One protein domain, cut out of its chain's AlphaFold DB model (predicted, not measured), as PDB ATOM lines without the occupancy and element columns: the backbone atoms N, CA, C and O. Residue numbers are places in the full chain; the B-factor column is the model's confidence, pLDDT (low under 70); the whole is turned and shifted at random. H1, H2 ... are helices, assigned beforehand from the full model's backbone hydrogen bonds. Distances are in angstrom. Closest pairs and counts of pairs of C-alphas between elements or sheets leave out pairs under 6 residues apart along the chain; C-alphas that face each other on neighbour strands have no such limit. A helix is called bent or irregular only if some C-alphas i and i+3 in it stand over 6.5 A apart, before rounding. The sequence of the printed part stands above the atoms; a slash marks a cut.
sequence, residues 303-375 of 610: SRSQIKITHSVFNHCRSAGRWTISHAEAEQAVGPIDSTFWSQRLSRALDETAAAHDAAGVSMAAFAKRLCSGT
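What this domain is: This is residues 303 to 375 of the 610 residues of the protein "Hypothetical protein" of Symbiodinium sp. CCMP2456 (UniProt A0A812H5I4). Two longer helices, H1 and the kinked H3, make two sides of a small four-helix body, and the two short helices H2 and H4 bridge from one to the other on opposite sides of it. H1 and H3 come near each other only at one place, Thr 310 and Leu 346, and the helices cross instead of lying side by side. The printed part has 73 residues with four named helices, in the order H1, H2, H3, H4, and no named strand; the class is all helix. The whole is compact, with a radius of gyration of the C-alphas of 11.1 A and spans of 30 by 28 by 17 A.

How they stand to each other: H1, residues 304 to 320, is the longest helix. H2, residues 327 to 334, touches H1 about perpendicular at 85 degrees, on residues 309 to 316 of H1 alone; the closest C-alphas are those of Ser 312 and Val 334, 6.1 A apart. H4, residues 364 to 371, only just touches H1, with 3 pairs of C-alphas within 8 A and on residues 311 to 314 of H1 alone; the closest C-alphas, of Phe 314 and Met 364, are 7.1 A apart. H1 and H4 run opposite ways at a steep tilt of 67 degrees, only just short of about perpendicular. H3, residues 339 to 354, is close to H1 but not clearly touching, with the C-alphas of Thr 310 and Leu 346 closest at 7.2 A. H1 and H3 run the same way at 38 degrees, only just a steep tilt. H3 touches H4 with 8 pairs of C-alphas within 8 A, the closest being those of Ala 349 and Leu 371 at 5.0 A; they run opposite ways at a steep tilt of 60 degrees. H2 and H3 are close but not clearly touching, about perpendicular at 87 degrees, with the C-alphas of His 327 and Trp 342 closest at 7.1 A. H2 and H4 are apart. The packing of the helices is mostly crossed: of the 3 pairs that touch, 0 are at a shallow tilt. In H1, H2 and H4 every O i to N i+4 pair is within hydrogen-bond range; in H3 it is 10 of 12.

Where its parts are: H1 begins at C-alpha 304, (320.500, 362.149, 262.841), and measures 24.3 A from first to last C-alpha. H3 begins at C-alpha 339, (336.694, 358.820, 260.034), and measures 20.5 A; it is irregular, with C-alphas 344 and 347 7.1 A apart, and has a kink of 33 degrees near residue 346. H2 measures 10.5 A and H4 10.3 A, the latter ending at C-alpha 371, (325.184, 349.369, 259.398).

The domain as a whole: The two C-alphas farthest apart, of Pro 336 and His 357, are 30.3 A from each other. The printed part has no cut. The link from H2 to H3 is tight, those from H1 to H2 and from H3 to H4 are short. The mean pLDDT of the printed part is 90.7, and no printed residue of this model is under 70.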
ATOM      1  N   SER A 303     323.224 358.692 265.083       86.62
ATOM      2  CA  SER A 303     322.702 360.051 265.203       86.62
ATOM      3  C   SER A 303     321.935 360.464 263.935       86.62
ATOM      4  O   SER A 303     322.033 359.836 262.874       86.62
ATOM      5  N   ARG A 304     321.179 361.566 264.012       85.62
ATOM      6  CA  ARG A 304     320.500 362.149 262.841       85.62
ATOM      7  C   ARG A 304     321.492 362.594 261.762       85.62
ATOM      8  O   ARG A 304     321.276 362.292 260.587       85.62
ATOM      9  N   SER A 305     322.599 363.230 262.153       88.81
ATOM     10  CA  SER A 305     323.669 363.629 261.228       88.81
ATOM     11  C   SER A 305     324.270 362.416 260.505       88.81
ATOM     12  O   SER A 305     324.396 362.422 259.278       88.81
ATOM     13  N   GLN A 306     324.523 361.322 261.229       91.25
ATOM     14  CA  GLN A 306     325.002 360.063 260.653       91.25
ATOM     15  C   GLN A 306     323.984 359.429 259.701       91.25
ATOM     16  O   GLN A 306     324.373 358.911 258.654       91.25
ATOM     17  N   ILE A 307     322.683 359.489 260.006       91.31
ATOM     18  CA  ILE A 307     321.625 358.997 259.108       91.31
ATOM     19  C   ILE A 307     321.564 359.809 257.814       91.31
ATOM     20  O   ILE A 307     321.457 359.211 256.742       91.31
ATOM     21  N   LYS A 308     321.705 361.139 257.884       91.81
ATOM     22  CA  LYS A 308     321.797 362.001 256.697       91.81
ATOM     23  C   LYS A 308     322.977 361.599 255.813       91.81
ATOM     24  O   LYS A 308     322.782 361.360 254.624       91.81
ATOM     25  N   ILE A 309     324.169 361.447 256.394       93.25
ATOM     26  CA  ILE A 309     325.375 361.002 255.672       93.25
ATOM     27  C   ILE A 309     325.150 359.618 255.052       93.25
ATOM     28  O   ILE A 309     325.379 359.426 253.859       93.25
ATOM     29  N   THR A 310     324.645 358.667 255.839       94.31
ATOM     30  CA  THR A 310     324.381 357.289 255.397       94.31
ATOM     31  C   THR A 310     323.426 357.255 254.210       94.31
ATOM     32  O   THR A 310     323.676 356.543 253.240       94.31
ATOM     33  N   HIS A 311     322.341 358.028 254.268       94.19
ATOM     34  CA  HIS A 311     321.354 358.119 253.196       94.19
ATOM     35  C   HIS A 311     321.959 358.689 251.908       94.19
ATOM     36  O   HIS A 311     321.749 358.135 250.828       94.19
ATOM     37  N   SER A 312     322.748 359.760 252.018       94.19
ATOM     38  CA  SER A 312     323.423 360.370 250.871       94.19
ATOM     39  C   SER A 312     324.426 359.415 250.223       94.19
ATOM     40  O   SER A 312     324.401 359.247 249.005       94.19
ATOM     41  N   VAL A 313     325.253 358.729 251.023       95.81
ATOM     42  CA  VAL A 313     326.218 357.731 250.530       95.81
ATOM     43  C   VAL A 313     325.495 356.570 249.851       95.81
ATOM     44  O   VAL A 313     325.847 356.189 248.736       95.81
ATOM     45  N   PHE A 314     324.437 356.046 250.475       95.38
ATOM     46  CA  PHE A 314     323.622 354.976 249.909       95.38
ATOM     47  C   PHE A 314     323.041 355.359 248.540       95.38
ATOM     48  O   PHE A 314     323.161 354.592 247.585       95.38
ATOM     49  N   ASN A 315     322.447 356.549 248.416       94.00
ATOM     50  CA  ASN A 315     321.874 357.014 247.152       94.00
ATOM     51  C   ASN A 315     322.947 357.281 246.090       94.00
ATOM     52  O   ASN A 315     322.722 356.983 244.914       94.00
ATOM     53  N   HIS A 316     324.120 357.780 246.486       95.12
ATOM     54  CA  HIS A 316     325.254 357.951 245.582       95.12
ATOM     55  C   HIS A 316     325.708 356.599 245.008       95.12
ATOM     56  O   HIS A 316     325.694 356.416 243.793       95.12
ATOM     57  N   CYS A 317     325.983 355.613 245.866       94.75
ATOM     58  CA  CYS A 317     326.355 354.257 245.451       94.75
ATOM     59  C   CYS A 317     325.287 353.602 244.565       94.75
ATOM     60  O   CYS A 317     325.587 353.051 243.504       94.75
ATOM     61  N   ARG A 318     324.015 353.712 244.969       94.12
ATOM     62  CA  ARG A 318     322.882 353.144 244.232       94.12
ATOM     63  C   ARG A 318     322.723 353.759 242.843       94.12
ATOM     64  O   ARG A 318     322.475 353.026 241.892       94.12
ATOM     65  N   SER A 319     322.855 355.078 242.718       93.50
ATOM     66  CA  SER A 319     322.745 355.771 241.426       93.50
ATOM     67  C   SER A 319     323.945 355.512 240.513       93.50
ATOM     68  O   SER A 319     323.767 355.382 239.305       93.50
ATOM     69  N   ALA A 320     325.144 355.357 241.079       92.88
ATOM     70  CA  ALA A 320     326.347 354.974 240.343       92.88
ATOM     71  C   ALA A 320     326.399 353.474 239.990       92.88
ATOM     72  O   ALA A 320     327.249 353.059 239.205       92.88
ATOM     73  N   GLY A 321     325.528 352.648 240.582       91.94
ATOM     74  CA  GLY A 321     325.538 351.194 240.412       91.94
ATOM     75  C   GLY A 321     326.778 350.507 240.999       91.94
ATOM     76  O   GLY A 321     327.057 349.363 240.649       91.94
ATOM     77  N   ARG A 322     327.525 351.185 241.883       93.25
ATOM     78  CA  ARG A 322     328.722 350.659 242.556       93.25
ATOM     79  C   ARG A 322     328.605 350.843 244.064       93.25
ATOM     80  O   ARG A 322     328.291 351.929 244.530       93.25
ATOM     81  N   TRP A 323     328.886 349.786 244.820       93.00
ATOM     82  CA  TRP A 323     328.834 349.808 246.289       93.00
ATOM     83  C   TRP A 323     330.211 349.939 246.941       93.00
ATOM     84  O   TRP A 323     330.295 350.222 248.127       93.00
ATOM     85  N   THR A 324     331.283 349.785 246.168       93.12
ATOM     86  CA  THR A 324     332.661 349.997 246.614       93.12
ATOM     87  C   THR A 324     333.088 351.423 246.282       93.12
ATOM     88  O   THR A 324     333.293 351.744 245.108       93.12
ATOM     89  N   ILE A 325     333.222 352.266 247.302       95.75
ATOM     90  CA  ILE A 325     333.714 353.643 247.180       95.75
ATOM     91  C   ILE A 325     334.745 353.918 248.282       95.75
ATOM     92  O   ILE A 325     334.676 353.335 249.366       95.75
ATOM     93  N   SER A 326     335.720 354.786 248.011       96.38
ATOM     94  CA  SER A 326     336.710 355.187 249.024       96.38
ATOM     95  C   SER A 326     336.157 356.261 249.970       96.38
ATOM     96  O   SER A 326     335.198 356.949 249.624       96.38
ATOM     97  N   HIS A 327     336.781 356.453 251.141       96.62
ATOM     98  CA  HIS A 327     336.393 357.527 252.075       96.62
ATOM     99  C   HIS A 327     336.475 358.906 251.407       96.62
ATOM    100  O   HIS A 327     335.508 359.652 251.445       96.62
ATOM    101  N   ALA A 328     337.575 359.199 250.704       95.81
ATOM    102  CA  ALA A 328     337.765 360.473 250.007       95.81
ATOM    103  C   ALA A 328     336.718 360.713 248.904       95.81
ATOM    104  O   ALA A 328     336.230 361.828 248.732       95.81
ATOM    105  N   GLU A 329     336.350 359.662 248.168       94.88
ATOM    106  CA  GLU A 329     335.295 359.740 247.155       94.88
ATOM    107  C   GLU A 329     333.921 359.992 247.788       94.88
ATOM    108  O   GLU A 329     333.162 360.832 247.307       94.88
ATOM    109  N   ALA A 330     333.617 359.304 248.894       94.56
ATOM    110  CA  ALA A 330     332.395 359.534 249.650       94.56
ATOM    111  C   ALA A 330     332.330 360.982 250.154       94.56
ATOM    112  O   ALA A 330     331.309 361.643 249.978       94.56
ATOM    113  N   GLU A 331     333.428 361.507 250.704       95.12
ATOM    114  CA  GLU A 331     333.487 362.885 251.194       95.12
ATOM    115  C   GLU A 331     333.298 363.919 250.087       95.12
ATOM    116  O   GLU A 331     332.593 364.912 250.270       95.12
ATOM    117  N   GLN A 332     333.866 363.666 248.908       94.31
ATOM    118  CA  GLN A 332     333.653 364.514 247.740       94.31
ATOM    119  C   GLN A 332     332.182 364.525 247.296       94.31
ATOM    120  O   GLN A 332     331.691 365.549 246.821       94.31
ATOM    121  N   ALA A 333     331.479 363.401 247.444       90.69
ATOM    122  CA  ALA A 333     330.087 363.266 247.032       90.69
ATOM    123  C   ALA A 333     329.085 363.849 248.042       90.69
ATOM    124  O   ALA A 333     328.072 364.409 247.624       90.69
ATOM    125  N   VAL A 334     329.322 363.694 249.351       91.81
ATOM    126  CA  VAL A 334     328.309 363.994 250.386       91.81
ATOM    127  C   VAL A 334     328.739 365.019 251.437       91.81
ATOM    128  O   VAL A 334     327.914 365.404 252.267       91.81
ATOM    129  N   GLY A 335     329.989 365.484 251.397       91.56
ATOM    130  CA  GLY A 335     330.590 366.338 252.422       91.56
ATOM    131  C   GLY A 335     331.404 365.548 253.457       91.56
ATOM    132  O   GLY A 335     331.539 364.336 253.330       91.56
ATOM    133  N   PRO A 336     331.965 366.215 254.481       92.62
ATOM    134  CA  PRO A 336     332.879 365.593 255.441       92.62
ATOM    135  C   PRO A 336     332.218 364.436 256.198       92.62
ATOM    136  O   PRO A 336     331.074 364.551 256.647       92.62
ATOM    137  N   ILE A 337     332.948 363.332 256.363       93.88
ATOM    138  CA  ILE A 337     332.478 362.145 257.080       93.88
ATOM    139  C   ILE A 337     333.467 361.836 258.195       93.88
ATOM    140  O   ILE A 337     334.656 361.656 257.944       93.88
ATOM    141  N   ASP A 338     332.967 361.708 259.424       92.69
ATOM    142  CA  ASP A 338     333.811 361.292 260.538       92.69
ATOM    143  C   ASP A 338     334.516 359.955 260.235       92.69
ATOM    144  O   ASP A 338     333.896 358.946 259.884       92.69
ATOM    145  N   SER A 339     335.840 359.959 260.381       91.31
ATOM    146  CA  SER A 339     336.694 358.820 260.034       91.31
ATOM    147  C   SER A 339     336.399 357.574 260.879       91.31
ATOM    148  O   SER A 339     336.512 356.445 260.384       91.31
ATOM    149  N   THR A 340     335.980 357.751 262.138       91.19
ATOM    150  CA  THR A 340     335.637 356.625 263.015       91.19
ATOM    151  C   THR A 340     334.314 356.003 262.586       91.19
ATOM    152  O   THR A 340     334.231 354.787 262.419       91.19
ATOM    153  N   PHE A 341     333.315 356.825 262.268       92.50
ATOM    154  CA  PHE A 341     332.042 356.380 261.714       92.50
ATOM    155  C   PHE A 341     332.214 355.670 260.363       92.50
ATOM    156  O   PHE A 341     331.624 354.605 260.140       92.50
ATOM    157  N   TRP A 342     333.065 356.209 259.484       95.44
ATOM    158  CA  TRP A 342     333.380 355.598 258.194       95.44
ATOM    159  C   TRP A 342     333.978 354.196 258.348       95.44
ATOM    160  O   TRP A 342     333.459 353.219 257.797       95.44
ATOM    161  N   SER A 343     335.071 354.098 259.107       92.44
ATOM    162  CA  SER A 343     335.846 352.862 259.256       92.44
ATOM    163  C   SER A 343     335.110 351.786 260.055       92.44
ATOM    164  O   SER A 343     335.208 350.608 259.725       92.44
ATOM    165  N   GLN A 344     334.344 352.164 261.081       90.12
ATOM    166  CA  GLN A 344     333.687 351.192 261.957       90.12
ATOM    167  C   GLN A 344     332.329 350.715 261.437       90.12
ATOM    168  O   GLN A 344     331.908 349.611 261.788       90.12
ATOM    169  N   ARG A 345     331.618 351.530 260.640       92.12
ATOM    170  CA  ARG A 345     330.231 351.236 260.240       92.12
ATOM    171  C   ARG A 345     329.984 351.317 258.741       92.12
ATOM    172  O   ARG A 345     329.597 350.312 258.149       92.12
ATOM    173  N   LEU A 346     330.172 352.489 258.127       93.69
ATOM    174  CA  LEU A 346     329.760 352.716 256.734       93.69
ATOM    175  C   LEU A 346     330.499 351.814 255.743       93.69
ATOM    176  O   LEU A 346     329.847 351.140 254.952       93.69
ATOM    177  N   SER A 347     331.833 351.783 255.802       94.31
ATOM    178  CA  SER A 347     332.663 350.974 254.895       94.31
ATOM    179  C   SER A 347     332.289 349.495 254.959       94.31
ATOM    180  O   SER A 347     331.966 348.889 253.942       94.31
ATOM    181  N   ARG A 348     332.179 348.948 256.172       93.25
ATOM    182  CA  ARG A 348     331.738 347.570 256.392       93.25
ATOM    183  C   ARG A 348     330.343 347.296 255.822       93.25
ATOM    184  O   ARG A 348     330.140 346.278 255.167       93.25
ATOM    185  N   ALA A 349     329.376 348.183 256.053       93.69
ATOM    186  CA  ALA A 349     328.018 348.010 255.535       93.69
ATOM    187  C   ALA A 349     327.970 348.059 253.997       93.69
ATOM    188  O   ALA A 349     327.173 347.345 253.380       93.69
ATOM    189  N   LEU A 350     328.814 348.890 253.378       95.00
ATOM    190  CA  LEU A 350     328.997 348.959 251.928       95.00
ATOM    191  C   LEU A 350     329.600 347.663 251.382       95.00
ATOM    192  O   LEU A 350     329.045 347.103 250.438       95.00
ATOM    193  N   ASP A 351     330.640 347.129 252.022       93.75
ATOM    194  CA  ASP A 351     331.276 345.865 251.632       93.75
ATOM    195  C   ASP A 351     330.304 344.681 251.742       93.75
ATOM    196  O   ASP A 351     330.156 343.892 250.807       93.75
ATOM    197  N   GLU A 352     329.550 344.594 252.844       93.12
ATOM    198  CA  GLU A 352     328.486 343.594 253.027       93.12
ATOM    199  C   GLU A 352     327.377 343.727 251.968       93.12
ATOM    200  O   GLU A 352     326.719 342.749 251.606       93.12
ATOM    201  N   THR A 353     327.158 344.939 251.458       93.19
ATOM    202  CA  THR A 353     326.178 345.215 250.404       93.19
ATOM    203  C   THR A 353     326.696 344.858 249.023       93.19
ATOM    204  O   THR A 353     325.950 344.263 248.247       93.19
ATOM    205  N   ALA A 354     327.968 345.140 248.746       91.94
ATOM    206  CA  ALA A 354     328.648 344.744 247.523       91.94
ATOM    207  C   ALA A 354     328.746 343.215 247.390       91.94
ATOM    208  O   ALA A 354     328.600 342.682 246.294       91.94
ATOM    209  N   ALA A 355     328.945 342.505 248.506       91.25
ATOM    210  CA  ALA A 355     329.036 341.045 248.536       91.25
ATOM    211  C   ALA A 355     327.679 340.326 248.362       91.25
ATOM    212  O   ALA A 355     327.642 339.125 248.081       91.25
ATOM    213  N   ALA A 356     326.552 341.025 248.534       89.06
ATOM    214  CA  ALA A 356     325.226 340.429 248.408       89.06
ATOM    215  C   ALA A 356     324.874 340.138 246.936       89.06
ATOM    216  O   ALA A 356     325.037 340.990 246.069       89.06
ATOM    217  N   HIS A 357     324.323 338.948 246.656       71.62
ATOM    218  CA  HIS A 357     323.991 338.503 245.290       71.62
ATOM    219  C   HIS A 357     322.949 339.373 244.560       71.62
ATOM    220  O   HIS A 357     322.897 339.348 243.336       71.62
ATOM    221  N   ASP A 358     322.151 340.159 245.290       79.94
ATOM    222  CA  ASP A 358     321.196 341.127 244.735       79.94
ATOM    223  C   ASP A 358     321.481 342.538 245.270       79.94
ATOM    224  O   ASP A 358     320.716 343.116 246.043       79.94
ATOM    225  N   ALA A 359     322.639 343.084 244.902       76.31
ATOM    226  CA  ALA A 359     323.050 344.423 245.313       76.31
ATOM    227  C   ALA A 359     322.176 345.540 244.694       76.31
ATOM    228  O   ALA A 359     322.103 346.639 245.241       76.31
ATOM    229  N   ALA A 360     321.490 345.273 243.576       75.75
ATOM    230  CA  ALA A 360     320.618 346.239 242.902       75.75
ATOM    231  C   ALA A 360     319.263 346.422 243.618       75.75
ATOM    232  O   ALA A 360     318.693 347.517 243.585       75.75
ATOM    233  N   GLY A 361     318.767 345.378 244.293       84.56
ATOM    234  CA  GLY A 361     317.509 345.384 245.048       84.56
ATOM    235  C   GLY A 361     317.609 345.855 246.505       84.56
ATOM    236  O   GLY A 361     316.595 345.900 247.206       84.56
ATOM    237  N   VAL A 362     318.802 346.206 247.001       90.38
ATOM    238  CA  VAL A 362     318.988 346.561 248.417       90.38
ATOM    239  C   VAL A 362     318.254 347.859 248.742       90.38
ATOM    240  O   VAL A 362     318.498 348.906 248.148       90.38
ATOM    241  N   SER A 363     317.348 347.798 249.718       91.19
ATOM    242  CA  SER A 363     316.643 348.972 250.234       91.19
ATOM    243  C   SER A 363     317.471 349.705 251.291       91.19
ATOM    244  O   SER A 363     318.292 349.103 251.985       91.19
ATOM    245  N   MET A 364     317.191 350.996 251.494       90.25
ATOM    246  CA  MET A 364     317.832 351.787 252.554       90.25
ATOM    247  C   MET A 364     317.612 351.172 253.949       90.25
ATOM    248  O   MET A 364     318.498 351.202 254.797       90.25
ATOM    249  N   ALA A 365     316.452 350.550 254.187       86.38
ATOM    250  CA  ALA A 365     316.170 349.859 255.445       86.38
ATOM    251  C   ALA A 365     317.056 348.614 255.640       86.38
ATOM    252  O   ALA A 365     317.535 348.365 256.746       86.38
ATOM    253  N   ALA A 366     317.298 347.844 254.573       88.94
ATOM    254  CA  ALA A 366     318.218 346.709 254.614       88.94
ATOM    255  C   ALA A 366     319.667 347.173 254.831       88.94
ATOM    256  O   ALA A 366     320.390 346.565 255.620       88.94
ATOM    257  N   PHE A 367     320.062 348.280 254.200       91.94
ATOM    258  CA  PHE A 367     321.374 348.894 254.394       91.94
ATOM    259  C   PHE A 367     321.579 349.391 255.833       91.94
ATOM    260  O   PHE A 367     322.567 349.038 256.470       91.94
ATOM    261  N   ALA A 368     320.604 350.107 256.404       88.62
ATOM    262  CA  ALA A 368     320.649 350.554 257.799       88.62
ATOM    263  C   ALA A 368     320.745 349.381 258.795       88.62
ATOM    264  O   ALA A 368     321.441 349.479 259.803       88.62
ATOM    265  N   LYS A 369     320.099 348.242 258.497       87.94
ATOM    266  CA  LYS A 369     320.211 347.020 259.311       87.94
ATOM    267  C   LYS A 369     321.624 346.424 259.294       87.94
ATOM    268  O   LYS A 369     322.052 345.896 260.316       87.94
ATOM    269  N   ARG A 370     322.338 346.504 258.165       91.31
ATOM    270  CA  ARG A 370     323.752 346.087 258.062       91.31
ATOM    271  C   ARG A 370     324.663 347.028 258.842       91.31
ATOM    272  O   ARG A 370     325.521 346.582 259.591       91.31
ATOM    273  N   LEU A 371     324.405 348.328 258.731       89.06
ATOM    274  CA  LEU A 371     325.184 349.369 259.398       89.06
ATOM    275  C   LEU A 371     325.097 349.306 260.931       89.06
ATOM    276  O   LEU A 371     326.035 349.687 261.630       89.06
ATOM    277  N   CYS A 372     323.987 348.780 261.442       85.06
ATOM    278  CA  CYS A 372     323.720 348.595 262.860       85.06
ATOM    279  C   CYS A 372     323.418 347.118 263.172       85.06
ATOM    280  O   CYS A 372     322.341 346.769 263.670       85.06
ATOM    281  N   SER A 373     324.360 346.226 262.845       76.31
ATOM    282  CA  SER A 373     324.226 344.791 263.105       76.31
ATOM    283  C   SER A 373     324.082 344.524 264.611       76.31
ATOM    284  O   SER A 373     325.019 344.755 265.371       76.31
ATOM    285  N   GLY A 374     322.916 344.042 265.044       74.94
ATOM    286  CA  GLY A 374     322.612 343.783 266.461       74.94
ATOM    287  C   GLY A 374     321.632 344.775 267.091       74.94
ATOM    288  O   GLY A 374     321.191 344.569 268.219       74.94
ATOM    289  N   THR A 375     321.230 345.812 266.359       75.25
ATOM    290  CA  THR A 375     320.253 346.779 266.854       75.25
ATOM    291  C   THR A 375     318.841 346.197 266.849       75.25
ATOM    292  O   THR A 375     318.425 345.507 265.914       75.25
TER     293      THR A 375